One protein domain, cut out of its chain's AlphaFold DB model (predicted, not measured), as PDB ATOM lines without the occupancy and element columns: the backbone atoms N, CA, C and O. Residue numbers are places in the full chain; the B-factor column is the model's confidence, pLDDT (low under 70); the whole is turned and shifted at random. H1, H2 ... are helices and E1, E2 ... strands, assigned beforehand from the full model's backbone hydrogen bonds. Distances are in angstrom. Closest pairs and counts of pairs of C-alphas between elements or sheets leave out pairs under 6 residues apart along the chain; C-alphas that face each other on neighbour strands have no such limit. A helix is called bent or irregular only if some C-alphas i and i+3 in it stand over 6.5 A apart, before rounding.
ATOM      1  N   ARG A 114     -48.323  -6.951 -40.777       98.38
ATOM      2  CA  ARG A 114     -48.111  -5.774 -41.611       98.38
ATOM      3  C   ARG A 114     -49.417  -4.998 -41.712       98.38
ATOM      4  O   ARG A 114     -50.431  -5.560 -42.112       98.38
ATOM      5  N   VAL A 115     -49.393  -3.716 -41.370       98.06
ATOM      6  CA  VAL A 115     -50.560  -2.839 -41.495       98.06
ATOM      7  C   VAL A 115     -50.709  -2.418 -42.954       98.06
ATOM      8  O   VAL A 115     -49.825  -1.778 -43.526       98.06
ATOM      9  N   ASN A 116     -51.828  -2.795 -43.573       94.44
ATOM     10  CA  ASN A 116     -52.158  -2.406 -44.938       94.44
ATOM     11  C   ASN A 116     -52.778  -1.003 -44.957       94.44
ATOM     12  O   ASN A 116     -53.998  -0.869 -44.942       94.44
ATOM     13  N   LEU A 117     -51.956   0.048 -45.006       95.19
ATOM     14  CA  LEU A 117     -52.459   1.429 -44.977       95.19
ATOM     15  C   LEU A 117     -53.417   1.772 -46.134       95.19
ATOM     16  O   LEU A 117     -54.262   2.646 -45.961       95.19
ATOM     17  N   TYR A 118     -53.356   1.070 -47.274       91.12
ATOM     18  CA  TYR A 118     -54.332   1.249 -48.357       91.12
ATOM     19  C   TYR A 118     -55.754   0.863 -47.936       91.12
ATOM     20  O   TYR A 118     -56.707   1.517 -48.342       91.12
ATOM     21  N   GLN A 119     -55.905  -0.173 -47.107       91.62
ATOM     22  CA  GLN A 119     -57.215  -0.628 -46.631       91.62
ATOM     23  C   GLN A 119     -57.903   0.405 -45.728       91.62
ATOM     24  O   GLN A 119     -59.126   0.444 -45.679       91.62
ATOM     25  N   TYR A 120     -57.119   1.239 -45.044       93.25
ATOM     26  CA  TYR A 120     -57.609   2.249 -44.103       93.25
ATOM     27  C   TYR A 120     -57.599   3.665 -44.692       93.25
ATOM     28  O   TYR A 120     -57.709   4.630 -43.946       93.25
ATOM     29  N   SER A 121     -57.399   3.810 -46.010       94.81
ATOM     30  CA  SER A 121     -57.225   5.114 -46.677       94.81
ATOM     31  C   SER A 121     -56.137   5.996 -46.040       94.81
ATOM     32  O   SER A 121     -56.127   7.211 -46.199       94.81
ATOM     33  N   ALA A 122     -55.181   5.375 -45.347       96.62
ATOM     34  CA  ALA A 122     -54.193   6.040 -44.504       96.62
ATOM     35  C   ALA A 122     -52.877   6.334 -45.243       96.62
ATOM     36  O   ALA A 122     -51.942   6.896 -44.683       96.62
ATOM     37  N   MET A 123     -52.750   5.948 -46.517       94.31
ATOM     38  CA  MET A 123     -51.499   6.139 -47.262       94.31
ATOM     39  C   MET A 123     -51.090   7.618 -47.356       94.31
ATOM     40  O   MET A 123     -49.899   7.924 -47.384       94.31
ATOM     41  N   HIS A 124     -52.074   8.520 -47.364       96.81
ATOM     42  CA  HIS A 124     -51.879   9.959 -47.535       96.81
ATOM     43  C   HIS A 124     -52.422  10.808 -46.380       96.81
ATOM     44  O   HIS A 124     -52.552  12.017 -46.532       96.81
ATOM     45  N   ASP A 125     -52.713  10.190 -45.237       98.25
ATOM     46  CA  ASP A 125     -53.288  10.859 -44.072       98.25
ATOM     47  C   ASP A 125     -52.615  10.337 -42.799       98.25
ATOM     48  O   ASP A 125     -52.781   9.175 -42.423       98.25
ATOM     49  N   VAL A 126     -51.814  11.191 -42.158       98.50
ATOM     50  CA  VAL A 126     -51.006  10.817 -40.992       98.50
ATOM     51  C   VAL A 126     -51.858  10.488 -39.763       98.50
ATOM     52  O   VAL A 126     -51.456   9.656 -38.948       98.50
ATOM     53  N   ASP A 127     -53.043  11.078 -39.624       98.69
ATOM     54  CA  ASP A 127     -53.914  10.809 -38.483       98.69
ATOM     55  C   ASP A 127     -54.591   9.447 -38.637       98.69
ATOM     56  O   ASP A 127     -54.552   8.640 -37.703       98.69
ATOM     57  N   LEU A 128     -55.039   9.105 -39.849       98.56
ATOM     58  CA  LEU A 128     -55.499   7.747 -40.158       98.56
ATOM     59  C   LEU A 128     -54.376   6.704 -40.009       98.56
ATOM     60  O   LEU A 128     -54.639   5.569 -39.602       98.56
ATOM     61  N   GLN A 129     -53.108   7.059 -40.268       98.56
ATOM     62  CA  GLN A 129     -51.977   6.164 -39.965       98.56
ATOM     63  C   GLN A 129     -51.846   5.908 -38.468       98.56
ATOM     64  O   GLN A 129     -51.722   4.753 -38.059       98.56
ATOM     65  N   LYS A 130     -51.882   6.963 -37.644       98.75
ATOM     66  CA  LYS A 130     -51.817   6.837 -36.179       98.75
ATOM     67  C   LYS A 130     -52.970   5.972 -35.664       98.75
ATOM     68  O   LYS A 130     -52.739   5.074 -34.854       98.75
ATOM     69  N   GLU A 131     -54.190   6.184 -36.158       98.75
ATOM     70  CA  GLU A 131     -55.368   5.375 -35.814       98.75
ATOM     71  C   GLU A 131     -55.192   3.901 -36.182       98.75
ATOM     72  O   GLU A 131     -55.338   3.033 -35.315       98.75
ATOM     73  N   ALA A 132     -54.796   3.612 -37.424       98.56
ATOM     74  CA  ALA A 132     -54.555   2.247 -37.871       98.56
ATOM     75  C   ALA A 132     -53.464   1.574 -37.024       98.56
ATOM     76  O   ALA A 132     -53.685   0.491 -36.481       98.56
ATOM     77  N   LEU A 133     -52.305   2.211 -36.837       98.62
ATOM     78  CA  LEU A 133     -51.200   1.649 -36.049       98.62
ATOM     79  C   LEU A 133     -51.605   1.388 -34.590       98.62
ATOM     80  O   LEU A 133     -51.286   0.326 -34.049       98.62
ATOM     81  N   ARG A 134     -52.354   2.306 -33.968       98.62
ATOM     82  CA  ARG A 134     -52.881   2.158 -32.601       98.62
ATOM     83  C   ARG A 134     -53.846   0.977 -32.484       98.62
ATOM     84  O   ARG A 134     -53.742   0.184 -31.544       98.62
ATOM     85  N   ALA A 135     -54.767   0.831 -33.434       98.69
ATOM     86  CA  ALA A 135     -55.715  -0.281 -33.441       98.69
ATOM     87  C   ALA A 135     -54.987  -1.631 -33.558       98.69
ATOM     88  O   ALA A 135     -55.249  -2.556 -32.788       98.69
ATOM     89  N   HIS A 136     -54.002  -1.722 -34.455       98.69
ATOM     90  CA  HIS A 136     -53.254  -2.959 -34.682       98.69
ATOM     91  C   HIS A 136     -52.358  -3.323 -33.499       98.69
ATOM     92  O   HIS A 136     -52.376  -4.479 -33.078       98.69
ATOM     93  N   VAL A 137     -51.623  -2.365 -32.917       97.94
ATOM     94  CA  VAL A 137     -50.784  -2.653 -31.740       97.94
ATOM     95  C   VAL A 137     -51.632  -3.108 -30.552       97.94
ATOM     96  O   VAL A 137     -51.254  -4.039 -29.843       97.94
ATOM     97  N   THR A 138     -52.822  -2.519 -30.382       98.00
ATOM     98  CA  THR A 138     -53.770  -2.913 -29.333       98.00
ATOM     99  C   THR A 138     -54.253  -4.345 -29.542       98.00
ATOM    100  O   THR A 138     -54.296  -5.115 -28.581       98.00
ATOM    101  N   ALA A 139     -54.572  -4.713 -30.786       98.31
ATOM    102  CA  ALA A 139     -55.047  -6.046 -31.140       98.31
ATOM    103  C   ALA A 139     -53.995  -7.144 -30.900       98.31
ATOM    104  O   ALA A 139     -54.353  -8.255 -30.519       98.31
ATOM    105  N   ILE A 140     -52.700  -6.846 -31.071       98.00
ATOM    106  CA  ILE A 140     -51.618  -7.836 -30.911       98.00
ATOM    107  C   ILE A 140     -50.847  -7.735 -29.591       98.00
ATOM    108  O   ILE A 140     -49.823  -8.400 -29.447       98.00
ATOM    109  N   ARG A 141     -51.305  -6.941 -28.615       95.62
ATOM    110  CA  ARG A 141     -50.554  -6.671 -27.370       95.62
ATOM    111  C   ARG A 141     -50.133  -7.927 -26.593       95.62
ATOM    112  O   ARG A 141     -49.085  -7.933 -25.957       95.62
ATOM    113  N   ASP A 142     -50.928  -8.995 -26.670       94.56
ATOM    114  CA  ASP A 142     -50.675 -10.256 -25.961       94.56
ATOM    115  C   ASP A 142     -49.783 -11.224 -26.776       94.56
ATOM    116  O   ASP A 142     -49.366 -12.275 -26.284       94.56
ATOM    117  N   CYS A 143     -49.441 -10.869 -28.021       96.31
ATOM    118  CA  CYS A 143     -48.581 -11.651 -28.909       96.31
ATOM    119  C   CYS A 143     -47.102 -11.345 -28.634       96.31
ATOM    120  O   CYS A 143     -46.436 -10.615 -29.371       96.31
ATOM    121  N   GLN A 144     -46.571 -11.907 -27.550       91.75
ATOM    122  CA  GLN A 144     -45.192 -11.652 -27.132       91.75
ATOM    123  C   GLN A 144     -44.176 -11.940 -28.246       91.75
ATOM    124  O   GLN A 144     -44.182 -12.993 -28.886       91.75
ATOM    125  N   GLY A 145     -43.263 -10.989 -28.450       93.06
ATOM    126  CA  GLY A 145     -42.205 -11.087 -29.452       93.06
ATOM    127  C   GLY A 145     -42.654 -10.803 -30.886       93.06
ATOM    128  O   GLY A 145     -41.801 -10.852 -31.774       93.06
ATOM    129  N   TRP A 146     -43.935 -10.490 -31.122       97.94
ATOM    130  CA  TRP A 146     -44.393 -10.083 -32.445       97.94
ATOM    131  C   TRP A 146     -43.889  -8.690 -32.829       97.94
ATOM    132  O   TRP A 146     -43.726  -7.803 -31.989       97.94
ATOM    133  N   SER A 147     -43.651  -8.499 -34.125       98.12
ATOM    134  CA  SER A 147     -43.360  -7.192 -34.721       98.12
ATOM    135  C   SER A 147     -44.547  -6.657 -35.518       98.12
ATOM    136  O   SER A 147     -45.320  -7.435 -36.080       98.12
ATOM    137  N   MET A 148     -44.634  -5.337 -35.657       98.56
ATOM    138  CA  MET A 148     -45.595  -4.674 -36.536       98.56
ATOM    139  C   MET A 148     -44.856  -3.913 -37.638       98.56
ATOM    140  O   MET A 148     -44.048  -3.029 -37.363       98.56
ATOM    141  N   ALA A 149     -45.123  -4.279 -38.889       98.50
ATOM    142  CA  ALA A 149     -44.554  -3.649 -40.070       98.50
ATOM    143  C   ALA A 149     -45.553  -2.691 -40.735       98.50
ATOM    144  O   ALA A 149     -46.756  -2.949 -40.729       98.50
ATOM    145  N   PHE A 150     -45.070  -1.624 -41.364       97.81
ATOM    146  CA  PHE A 150     -45.871  -0.779 -42.254       97.81
ATOM    147  C   PHE A 150     -44.984  -0.096 -43.306       97.81
ATOM    148  O   PHE A 150     -43.759  -0.226 -43.303       97.81
ATOM    149  N   THR A 151     -45.595   0.585 -44.272       95.56
ATOM    150  CA  THR A 151     -44.884   1.372 -45.291       95.56
ATOM    151  C   THR A 151     -45.777   2.512 -45.739       95.56
ATOM    152  O   THR A 151     -46.968   2.291 -45.938       95.56
ATOM    153  N   HIS A 152     -45.198   3.687 -45.961       93.88
ATOM    154  CA  HIS A 152     -45.877   4.861 -46.504       93.88
ATOM    155  C   HIS A 152     -44.956   5.644 -47.438       93.88
ATOM    156  O   HIS A 152     -43.759   5.367 -47.476       93.88
ATOM    157  N   VAL A 153     -45.515   6.586 -48.196       94.12
ATOM    158  CA  VAL A 153     -44.797   7.350 -49.235       94.12
ATOM    159  C   VAL A 153     -44.434   8.781 -48.823       94.12
ATOM    160  O   VAL A 153     -43.827   9.492 -49.617       94.12
ATOM    161  N   HIS A 154     -44.793   9.183 -47.602       96.25
ATOM    162  CA  HIS A 154     -44.693  10.557 -47.106       96.25
ATOM    163  C   HIS A 154     -43.650  10.652 -45.990       96.25
ATOM    164  O   HIS A 154     -43.986  10.521 -44.808       96.25
ATOM    165  N   PRO A 155     -42.358  10.800 -46.323       94.94
ATOM    166  CA  PRO A 155     -41.304  10.851 -45.317       94.94
ATOM    167  C   PRO A 155     -41.457  12.041 -44.347       94.94
ATOM    168  O   PRO A 155     -41.042  11.952 -43.194       94.94
ATOM    169  N   GLU A 156     -42.126  13.119 -44.744       96.88
ATOM    170  CA  GLU A 156     -42.459  14.256 -43.883       96.88
ATOM    171  C   GLU A 156     -43.361  13.889 -42.694       96.88
ATOM    172  O   GLU A 156     -43.267  14.517 -41.639       96.88
ATOM    173  N   PHE A 157     -44.168  12.825 -42.795       98.44
ATOM    174  CA  PHE A 157     -45.033  12.381 -41.695       98.44
ATOM    175  C   PHE A 157     -44.241  11.851 -40.494       98.44
ATOM    176  O   PHE A 157     -44.772  11.789 -39.385       98.44
ATOM    177  N   TRP A 158     -42.961  11.494 -40.659       98.38
ATOM    178  CA  TRP A 158     -42.137  11.000 -39.552       98.38
ATOM    179  C   TRP A 158     -41.967  12.015 -38.413       98.38
ATOM    180  O   TRP A 158     -41.840  11.589 -37.262       98.38
ATOM    181  N   ALA A 159     -42.050  13.320 -38.699       98.25
ATOM    182  CA  ALA A 159     -42.048  14.380 -37.685       98.25
ATOM    183  C   ALA A 159     -43.198  14.224 -36.673       98.25
ATOM    184  O   ALA A 159     -43.013  14.446 -35.476       98.25
ATOM    185  N   GLU A 160     -44.366  13.776 -37.135       98.56
ATOM    186  CA  GLU A 160     -45.542  13.522 -36.299       98.56
ATOM    187  C   GLU A 160     -45.630  12.075 -35.807       98.56
ATOM    188  O   GLU A 160     -46.090  11.817 -34.692       98.56
ATOM    189  N   LEU A 161     -45.178  11.113 -36.612       98.69
ATOM    190  CA  LEU A 161     -45.182   9.704 -36.225       98.69
ATOM    191  C   LEU A 161     -44.196   9.435 -35.092       98.69
ATOM    192  O   LEU A 161     -44.510   8.638 -34.216       98.69
ATOM    193  N   LYS A 162     -43.026  10.085 -35.053       98.62
ATOM    194  CA  LYS A 162     -42.036   9.878 -33.983       98.62
ATOM    195  C   LYS A 162     -42.610  10.117 -32.580       98.62
ATOM    196  O   LYS A 162     -42.524   9.187 -31.776       98.62
ATOM    197  N   PRO A 163     -43.188  11.288 -32.239       98.69
ATOM    198  CA  PRO A 163     -43.760  11.490 -30.910       98.69
ATOM    199  C   PRO A 163     -44.896  10.503 -30.610       98.69
ATOM    200  O   PRO A 163     -44.909   9.947 -29.515       98.69
ATOM    201  N   PHE A 164     -45.766  10.199 -31.582       98.69
ATOM    202  CA  PHE A 164     -46.817   9.182 -31.437       98.69
ATOM    203  C   PHE A 164     -46.254   7.781 -31.137       98.69
ATOM    204  O   PHE A 164     -46.709   7.102 -30.218       98.69
ATOM    205  N   ILE A 165     -45.230   7.347 -31.875       98.56
ATOM    206  CA  ILE A 165     -44.566   6.051 -31.683       98.56
ATOM    207  C   ILE A 165     -43.997   5.959 -30.270       98.56
ATOM    208  O   ILE A 165     -44.210   4.954 -29.591       98.56
ATOM    209  N   LEU A 166     -43.300   7.005 -29.820       98.56
ATOM    210  CA  LEU A 166     -42.708   7.054 -28.484       98.56
ATOM    211  C   LEU A 166     -43.771   7.022 -27.380       98.56
ATOM    212  O   LEU A 166     -43.563   6.355 -26.368       98.56
ATOM    213  N   SER A 167     -44.899   7.714 -27.560       98.38
ATOM    214  CA  SER A 167     -45.951   7.787 -26.541       98.38
ATOM    215  C   SER A 167     -46.867   6.568 -26.510       98.38
ATOM    216  O   SER A 167     -47.353   6.217 -25.439       98.38
ATOM    217  N   GLU A 168     -47.129   5.932 -27.653       97.94
ATOM    218  CA  GLU A 168     -48.200   4.935 -27.766       97.94
ATOM    219  C   GLU A 168     -47.734   3.545 -28.176       97.94
ATOM    220  O   GLU A 168     -48.306   2.560 -27.720       97.94
ATOM    221  N   ILE A 169     -46.696   3.436 -29.007       97.50
ATOM    222  CA  ILE A 169     -46.243   2.134 -29.504       97.50
ATOM    223  C   ILE A 169     -45.138   1.570 -28.615       97.50
ATOM    224  O   ILE A 169     -45.233   0.424 -28.177       97.50
ATOM    225  N   VAL A 170     -44.116   2.365 -28.290       97.06
ATOM    226  CA  VAL A 170     -42.979   1.923 -27.462       97.06
ATOM    227  C   VAL A 170     -43.419   1.325 -26.116       97.06
ATOM    228  O   VAL A 170     -42.908   0.254 -25.775       97.06
ATOM    229  N   PRO A 171     -44.389   1.899 -25.372       96.88
ATOM    230  CA  PRO A 171     -44.832   1.326 -24.098       96.88
ATOM    231  C   PRO A 171     -45.463  -0.069 -24.208       96.88
ATOM    232  O   PRO A 171     -45.500  -0.797 -23.221       96.88
ATOM    233  N   THR A 172     -45.939  -0.464 -25.395       95.50
ATOM    234  CA  THR A 172     -46.508  -1.806 -25.623       95.50
ATOM    235  C   THR A 172     -45.438  -2.895 -25.728       95.50
ATOM    236  O   THR A 172     -45.752  -4.078 -25.631       95.50
ATOM    237  N   GLY A 173     -44.175  -2.519 -25.961       94.56
ATOM    238  CA  GLY A 173     -43.076  -3.452 -26.217       94.56
ATOM    239  C   GLY A 173     -43.072  -4.082 -27.618       94.56
ATOM    240  O   GLY A 173     -42.160  -4.854 -27.928       94.56
ATOM    241  N   ILE A 174     -44.042  -3.757 -28.482       95.88
ATOM    242  CA  ILE A 174     -44.066  -4.203 -29.881       95.88
ATOM    243  C   ILE A 174     -42.988  -3.469 -30.683       95.88
ATOM    244  O   ILE A 174     -42.873  -2.244 -30.643       95.88
ATOM    245  N   ARG A 175     -42.198  -4.226 -31.453       94.69
ATOM    246  CA  ARG A 175     -41.151  -3.665 -32.321       94.69
ATOM    247  C   ARG A 175     -41.749  -3.214 -33.646       94.69
ATOM    248  O   ARG A 175     -42.424  -4.006 -34.310       94.69
ATOM    249  N   LEU A 176     -41.443  -1.985 -34.056       98.12
ATOM    250  CA  LEU A 176     -41.846  -1.460 -35.355       98.12
ATOM    251  C   LEU A 176     -40.823  -1.768 -36.440       98.12
ATOM    252  O   LEU A 176     -39.611  -1.720 -36.220       98.12
ATOM    253  N   VAL A 177     -41.332  -2.030 -37.640       98.69
ATOM    254  CA  VAL A 177     -40.530  -2.204 -38.848       98.69
ATOM    255  C   VAL A 177     -41.112  -1.342 -39.965       98.69
ATOM    256  O   VAL A 177     -42.309  -1.397 -40.227       98.69
ATOM    257  N   THR A 178     -40.280  -0.572 -40.658       98.00
ATOM    258  CA  THR A 178     -40.677   0.085 -41.910       98.00
ATOM    259  C   THR A 178     -39.996  -0.597 -43.092       98.00
ATOM    260  O   THR A 178     -38.805  -0.932 -43.040       98.00
ATOM    261  N   ASP A 179     -40.767  -0.899 -44.135       96.69
ATOM    262  CA  ASP A 179     -40.246  -1.629 -45.291       96.69
ATOM    263  C   ASP A 179     -39.467  -0.707 -46.254       96.69
ATOM    264  O   ASP A 179     -39.650   0.508 -46.279       96.69
ATOM    265  N   HIS A 180     -38.618  -1.314 -47.088       96.50
ATOM    266  CA  HIS A 180     -38.040  -0.716 -48.299       96.50
ATOM    267  C   HIS A 180     -37.344   0.642 -48.110       96.50
ATOM    268  O   HIS A 180     -37.736   1.631 -48.721       96.50
ATOM    269  N   PHE A 181     -36.319   0.706 -47.255       96.31
ATOM    270  CA  PHE A 181     -35.597   1.951 -46.943       96.31
ATOM    271  C   PHE A 181     -36.503   3.071 -46.398       96.31
ATOM    272  O   PHE A 181     -36.175   4.246 -46.526       96.31
ATOM    273  N   ALA A 182     -37.661   2.721 -45.822       96.25
ATOM    274  CA  ALA A 182     -38.714   3.669 -45.453       96.25
ATOM    275  C   ALA A 182     -39.201   4.545 -46.629       96.25
ATOM    276  O   ALA A 182     -39.775   5.603 -46.397       96.25
ATOM    277  N   LEU A 183     -38.946   4.107 -47.871       95.19
ATOM    278  CA  LEU A 183     -39.115   4.864 -49.116       95.19
ATOM    279  C   LEU A 183     -38.404   6.232 -49.135       95.19
ATOM    280  O   LEU A 183     -38.792   7.123 -49.889       95.19
ATOM    281  N   LEU A 184     -37.330   6.386 -48.351       95.25
ATOM    282  CA  LEU A 184     -36.399   7.503 -48.507       95.25
ATOM    283  C   LEU A 184     -35.736   7.425 -49.884       95.25
ATOM    284  O   LEU A 184     -35.361   6.341 -50.336       95.25
ATOM    285  N   LYS A 185     -35.577   8.569 -50.548       93.25
ATOM    286  CA  LYS A 185     -35.043   8.621 -51.912       93.25
ATOM    287  C   LYS A 185     -33.516   8.579 -51.890       93.25
ATOM    288  O   LYS A 185     -32.865   9.164 -51.027       93.25
ATOM    289  N   GLY A 186     -32.938   7.882 -52.857       91.06
ATOM    290  CA  GLY A 186     -31.519   7.936 -53.179       91.06
ATOM    291  C   GLY A 186     -31.190   9.127 -54.077       91.06
ATOM    292  O   GLY A 186     -32.077   9.823 -54.572       91.06
ATOM    293  N   VAL A 187     -29.894   9.326 -54.336       89.12
ATOM    294  CA  VAL A 187     -29.362  10.464 -55.110       89.12
ATOM    295  C   VAL A 187     -30.076  10.645 -56.453       89.12
ATOM    296  O   VAL A 187     -30.455  11.764 -56.788       89.12
ATOM    297  N   SER A 188     -30.317   9.565 -57.204       86.62
ATOM    298  CA  SER A 188     -30.928   9.638 -58.540       86.62
ATOM    299  C   SER A 188     -32.383  10.113 -58.542       86.62
ATOM    300  O   SER A 188     -32.835  10.659 -59.539       86.62
ATOM    301  N   GLN A 209     -33.119  15.038 -46.301       93.75
ATOM    302  CA  GLN A 209     -34.519  14.755 -46.626       93.75
ATOM    303  C   GLN A 209     -35.407  14.771 -45.366       93.75
ATOM    304  O   GLN A 209     -34.968  14.314 -44.304       93.75
ATOM    305  N   PRO A 210     -36.677  15.214 -45.472       95.75
ATOM    306  CA  PRO A 210     -37.642  15.100 -44.383       95.75
ATOM    307  C   PRO A 210     -37.700  13.678 -43.808       95.75
ATOM    308  O   PRO A 210     -37.561  12.699 -44.539       95.75
ATOM    309  N   GLY A 211     -37.883  13.552 -42.495       96.69
ATOM    310  CA  GLY A 211     -38.051  12.266 -41.817       96.69
ATOM    311  C   GLY A 211     -36.774  11.467 -41.550       96.69
ATOM    312  O   GLY A 211     -36.798  10.564 -40.711       96.69
ATOM    313  N   VAL A 212     -35.646  11.768 -42.210       97.31
ATOM    314  CA  VAL A 212     -34.381  11.032 -42.009       97.31
ATOM    315  C   VAL A 212     -33.923  11.116 -40.556       97.31
ATOM    316  O   VAL A 212     -33.586  10.092 -39.958       97.31
ATOM    317  N   ALA A 213     -33.934  12.313 -39.971       97.94
ATOM    318  CA  ALA A 213     -33.514  12.520 -38.588       97.94
ATOM    319  C   ALA A 213     -34.387  11.716 -37.611       97.94
ATOM    320  O   ALA A 213     -33.872  11.022 -36.733       97.94
ATOM    321  N   GLU A 214     -35.706  11.736 -37.801       98.56
ATOM    322  CA  GLU A 214     -36.665  11.030 -36.958       98.56
ATOM    323  C   GLU A 214     -36.514   9.512 -37.039       98.56
ATOM    324  O   GLU A 214     -36.502   8.841 -36.001       98.56
ATOM    325  N   ILE A 215     -36.359   8.971 -38.252       98.12
ATOM    326  CA  ILE A 215     -36.103   7.544 -38.481       98.12
ATOM    327  C   ILE A 215     -34.804   7.132 -37.786       98.12
ATOM    328  O   ILE A 215     -34.793   6.149 -37.044       98.12
ATOM    329  N   LEU A 216     -33.715   7.881 -37.997       98.06
ATOM    330  CA  LEU A 216     -32.412   7.570 -37.405       98.06
ATOM    331  C   LEU A 216     -32.457   7.608 -35.877       98.06
ATOM    332  O   LEU A 216     -31.866   6.741 -35.233       98.06
ATOM    333  N   ASP A 217     -33.172   8.563 -35.289       98.19
ATOM    334  CA  ASP A 217     -33.342   8.642 -33.839       98.19
ATOM    335  C   ASP A 217     -34.101   7.431 -33.285       98.19
ATOM    336  O   ASP A 217     -33.655   6.816 -32.314       98.19
ATOM    337  N   LEU A 218     -35.208   7.036 -33.924       98.44
ATOM    338  CA  LEU A 218     -35.968   5.843 -33.534       98.44
ATOM    339  C   LEU A 218     -35.145   4.557 -33.699       98.44
ATOM    340  O   LEU A 218     -35.228   3.664 -32.853       98.44
ATOM    341  N   MET A 219     -34.332   4.458 -34.755       98.06
ATOM    342  CA  MET A 219     -33.426   3.327 -34.971       98.06
ATOM    343  C   MET A 219     -32.331   3.259 -33.905       98.06
ATOM    344  O   MET A 219     -32.104   2.194 -33.333       98.06
ATOM    345  N   ARG A 220     -31.671   4.384 -33.596       98.00
ATOM    346  CA  ARG A 220     -30.626   4.457 -32.558       98.00
ATOM    347  C   ARG A 220     -31.168   4.106 -31.175       98.00
ATOM    348  O   ARG A 220     -30.463   3.470 -30.398       98.00
ATOM    349  N   ALA A 221     -32.414   4.478 -30.888       97.38
ATOM    350  CA  ALA A 221     -33.108   4.117 -29.654       97.38
ATOM    351  C   ALA A 221     -33.625   2.660 -29.634       97.38
ATOM    352  O   ALA A 221     -34.109   2.194 -28.604       97.38
ATOM    353  N   GLY A 222     -33.526   1.923 -30.747       96.69
ATOM    354  CA  GLY A 222     -33.988   0.535 -30.857       96.69
ATOM    355  C   GLY A 222     -35.509   0.380 -30.977       96.69
ATOM    356  O   GLY A 222     -36.035  -0.706 -30.735       96.69
ATOM    357  N   HIS A 223     -36.228   1.446 -31.335       96.75
ATOM    358  CA  HIS A 223     -37.691   1.460 -31.455       96.75
ATOM    359  C   HIS A 223     -38.190   1.158 -32.873       96.75
ATOM    360  O   HIS A 223     -39.339   0.748 -33.043       96.75
ATOM    361  N   LEU A 224     -37.335   1.331 -33.883       98.31
ATOM    362  CA  LEU A 224     -37.656   1.112 -35.291       98.31
ATOM    363  C   LEU A 224     -36.554   0.309 -35.984       98.31
ATOM    364  O   LEU A 224     -35.370   0.594 -35.826       98.31
ATOM    365  N   TYR A 225     -36.955  -0.645 -36.818       98.38
ATOM    366  CA  TYR A 225     -36.081  -1.311 -37.783       98.38
ATOM    367  C   TYR A 225     -36.473  -0.904 -39.204       98.38
ATOM    368  O   TYR A 225     -37.656  -0.807 -39.526       98.38
ATOM    369  N   VAL A 226     -35.489  -0.710 -40.080       98.25
ATOM    370  CA  VAL A 226     -35.717  -0.409 -41.501       98.25
ATOM    371  C   VAL A 226     -35.267  -1.602 -42.333       98.25
ATOM    372  O   VAL A 226     -34.136  -2.069 -42.189       98.25
ATOM    373  N   LYS A 227     -36.127  -2.103 -43.226       98.12
ATOM    374  CA  LYS A 227     -35.726  -3.147 -44.176       98.12
ATOM    375  C   LYS A 227     -34.997  -2.534 -45.365       98.12
ATOM    376  O   LYS A 227     -35.604  -1.858 -46.194       98.12
ATOM    377  N   ILE A 228     -33.720  -2.857 -45.496       96.62
ATOM    378  CA  ILE A 228     -32.885  -2.545 -46.661       96.62
ATOM    379  C   ILE A 228     -33.274  -3.514 -47.786       96.62
ATOM    380  O   ILE A 228     -32.763  -4.625 -47.879       96.62
ATOM    381  N   SER A 229     -34.287  -3.147 -48.569       95.62
ATOM    382  CA  SER A 229     -34.931  -4.024 -49.557       95.62
ATOM    383  C   SER A 229     -35.526  -3.209 -50.698       95.62
ATOM    384  O   SER A 229     -35.831  -2.036 -50.509       95.62
ATOM    385  N   ALA A 230     -35.723  -3.840 -51.859       93.69
ATOM    386  CA  ALA A 230     -36.312  -3.213 -53.044       93.69
ATOM    387  C   ALA A 230     -35.697  -1.833 -53.392       93.69
ATOM    388  O   ALA A 230     -36.431  -0.849 -53.488       93.69
ATOM    389  N   PRO A 231     -34.362  -1.729 -53.578       93.06
ATOM    390  CA  PRO A 231     -33.691  -0.446 -53.819       93.06
ATOM    391  C   PRO A 231     -34.219   0.295 -55.058       93.06
ATOM    392  O   PRO A 231     -34.229   1.519 -55.075       93.06
ATOM    393  N   TYR A 232     -34.761  -0.429 -56.042       91.31
ATOM    394  CA  TYR A 232     -35.440   0.128 -57.221       91.31
ATOM    395  C   TYR A 232     -36.687   0.975 -56.896       91.31
ATOM    396  O   TYR A 232     -37.204   1.671 -57.761       91.31
ATOM    397  N   ARG A 233     -37.200   0.922 -55.658       89.75
ATOM    398  CA  ARG A 233     -38.285   1.797 -55.180       89.75
ATOM    399  C   ARG A 233     -37.786   3.122 -54.604       89.75
ATOM    400  O   ARG A 233     -38.600   4.003 -54.357       89.75
TER     401      ARG A 233
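AT A GLANCE: This is residues 114 to 188 and 209 to 233 of the 256 residues of the protein "Amidohydro-rel domain-containing protein" of Aspergillus mulundensis (UniProt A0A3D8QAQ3). A small parallel sheet of three short strands forms one wall, and three helices, H1, H2 and H4, lie side by side in a bowed row over one face of it, with H2 between the other two. The short H3 sits near the end of the sheet where the strands finish, and the other face of the sheet bears no named helix. The printed part has 100 residues, with four named helices and three named strands in the order H1 E1 H2 E2 H3 H4 E3; the sheet's order is E1 E2 E3, and the class is mostly helix. The whole is compact, with a radius of gyration of the C-alphas of 12.9 A and spans of 43 by 30 by 23 A.

IN THESE COORDINATES: Residues 114 to 125 hold no named element. H1, residues 126 to 139, begins with C-alpha 126 at (-51.006, 10.817, -40.992) and is 19.9 A long. E1 is residues 147 to 150. H2, residues 155 to 172, is 24.0 A long and has a kink of 60 degrees near residue 164; it is irregular, but only just, with C-alphas 167 and 170 6.6 A apart. E2 is residues 175 to 178, and H3 is residues 180 to 183. H4, residues 212 to 220, is 12.1 A long. E3, residues 224 to 226, ends with C-alpha 226 at (-35.717, -0.409, -41.501).

HOW THE PARTS SIT: E2 is the inner strand. E1 is parallel to it at 25 degrees, with N 148 and O 175 at 2.9 A, within hydrogen-bond range. E3 is parallel to E2 at 34 degrees, with N 225 and O 176 at 2.9 A. E1, H2 and E2 form a strand-helix-strand unit, two parallel neighbour strands with a helix between, and its crossover is right-handed. H1, H2 and H3 are on the sheet but only graze it. H4 is over E3 at a height over the sheet of 7.7 A and stands up from the sheet; the C-alphas of Leu 218 and Leu 224 are their closest, 5.3 A. H1 and H2 touch, closest at the C-alphas of Val 126 and Phe 157, 6.2 A, at a shallow tilt of 24 degrees, the same way. H2 touches H4 with residues 155 to 162 alone, closest at the C-alphas of Trp 158 and Glu 214, 6.1 A, also at a shallow tilt of 24 degrees, the same way. H1 and H4 are apart. Every O i to N i+4 pair is within hydrogen-bond range in H1 and H4, but 7 of 14 in H2; H3 is too short for such a pair.

THE WHOLE: The two C-alphas farthest apart are those of Asp 142 and Ser 188, 43.0 A. Residues 189 to 208 are not printed, and C-alphas 188 and 209 are 13.5 A apart across the cut. Of the links printed whole, H1 to E1 is short and the others are tight. The mean pLDDT of the printed part is 96.5, and no printed residue is under 70.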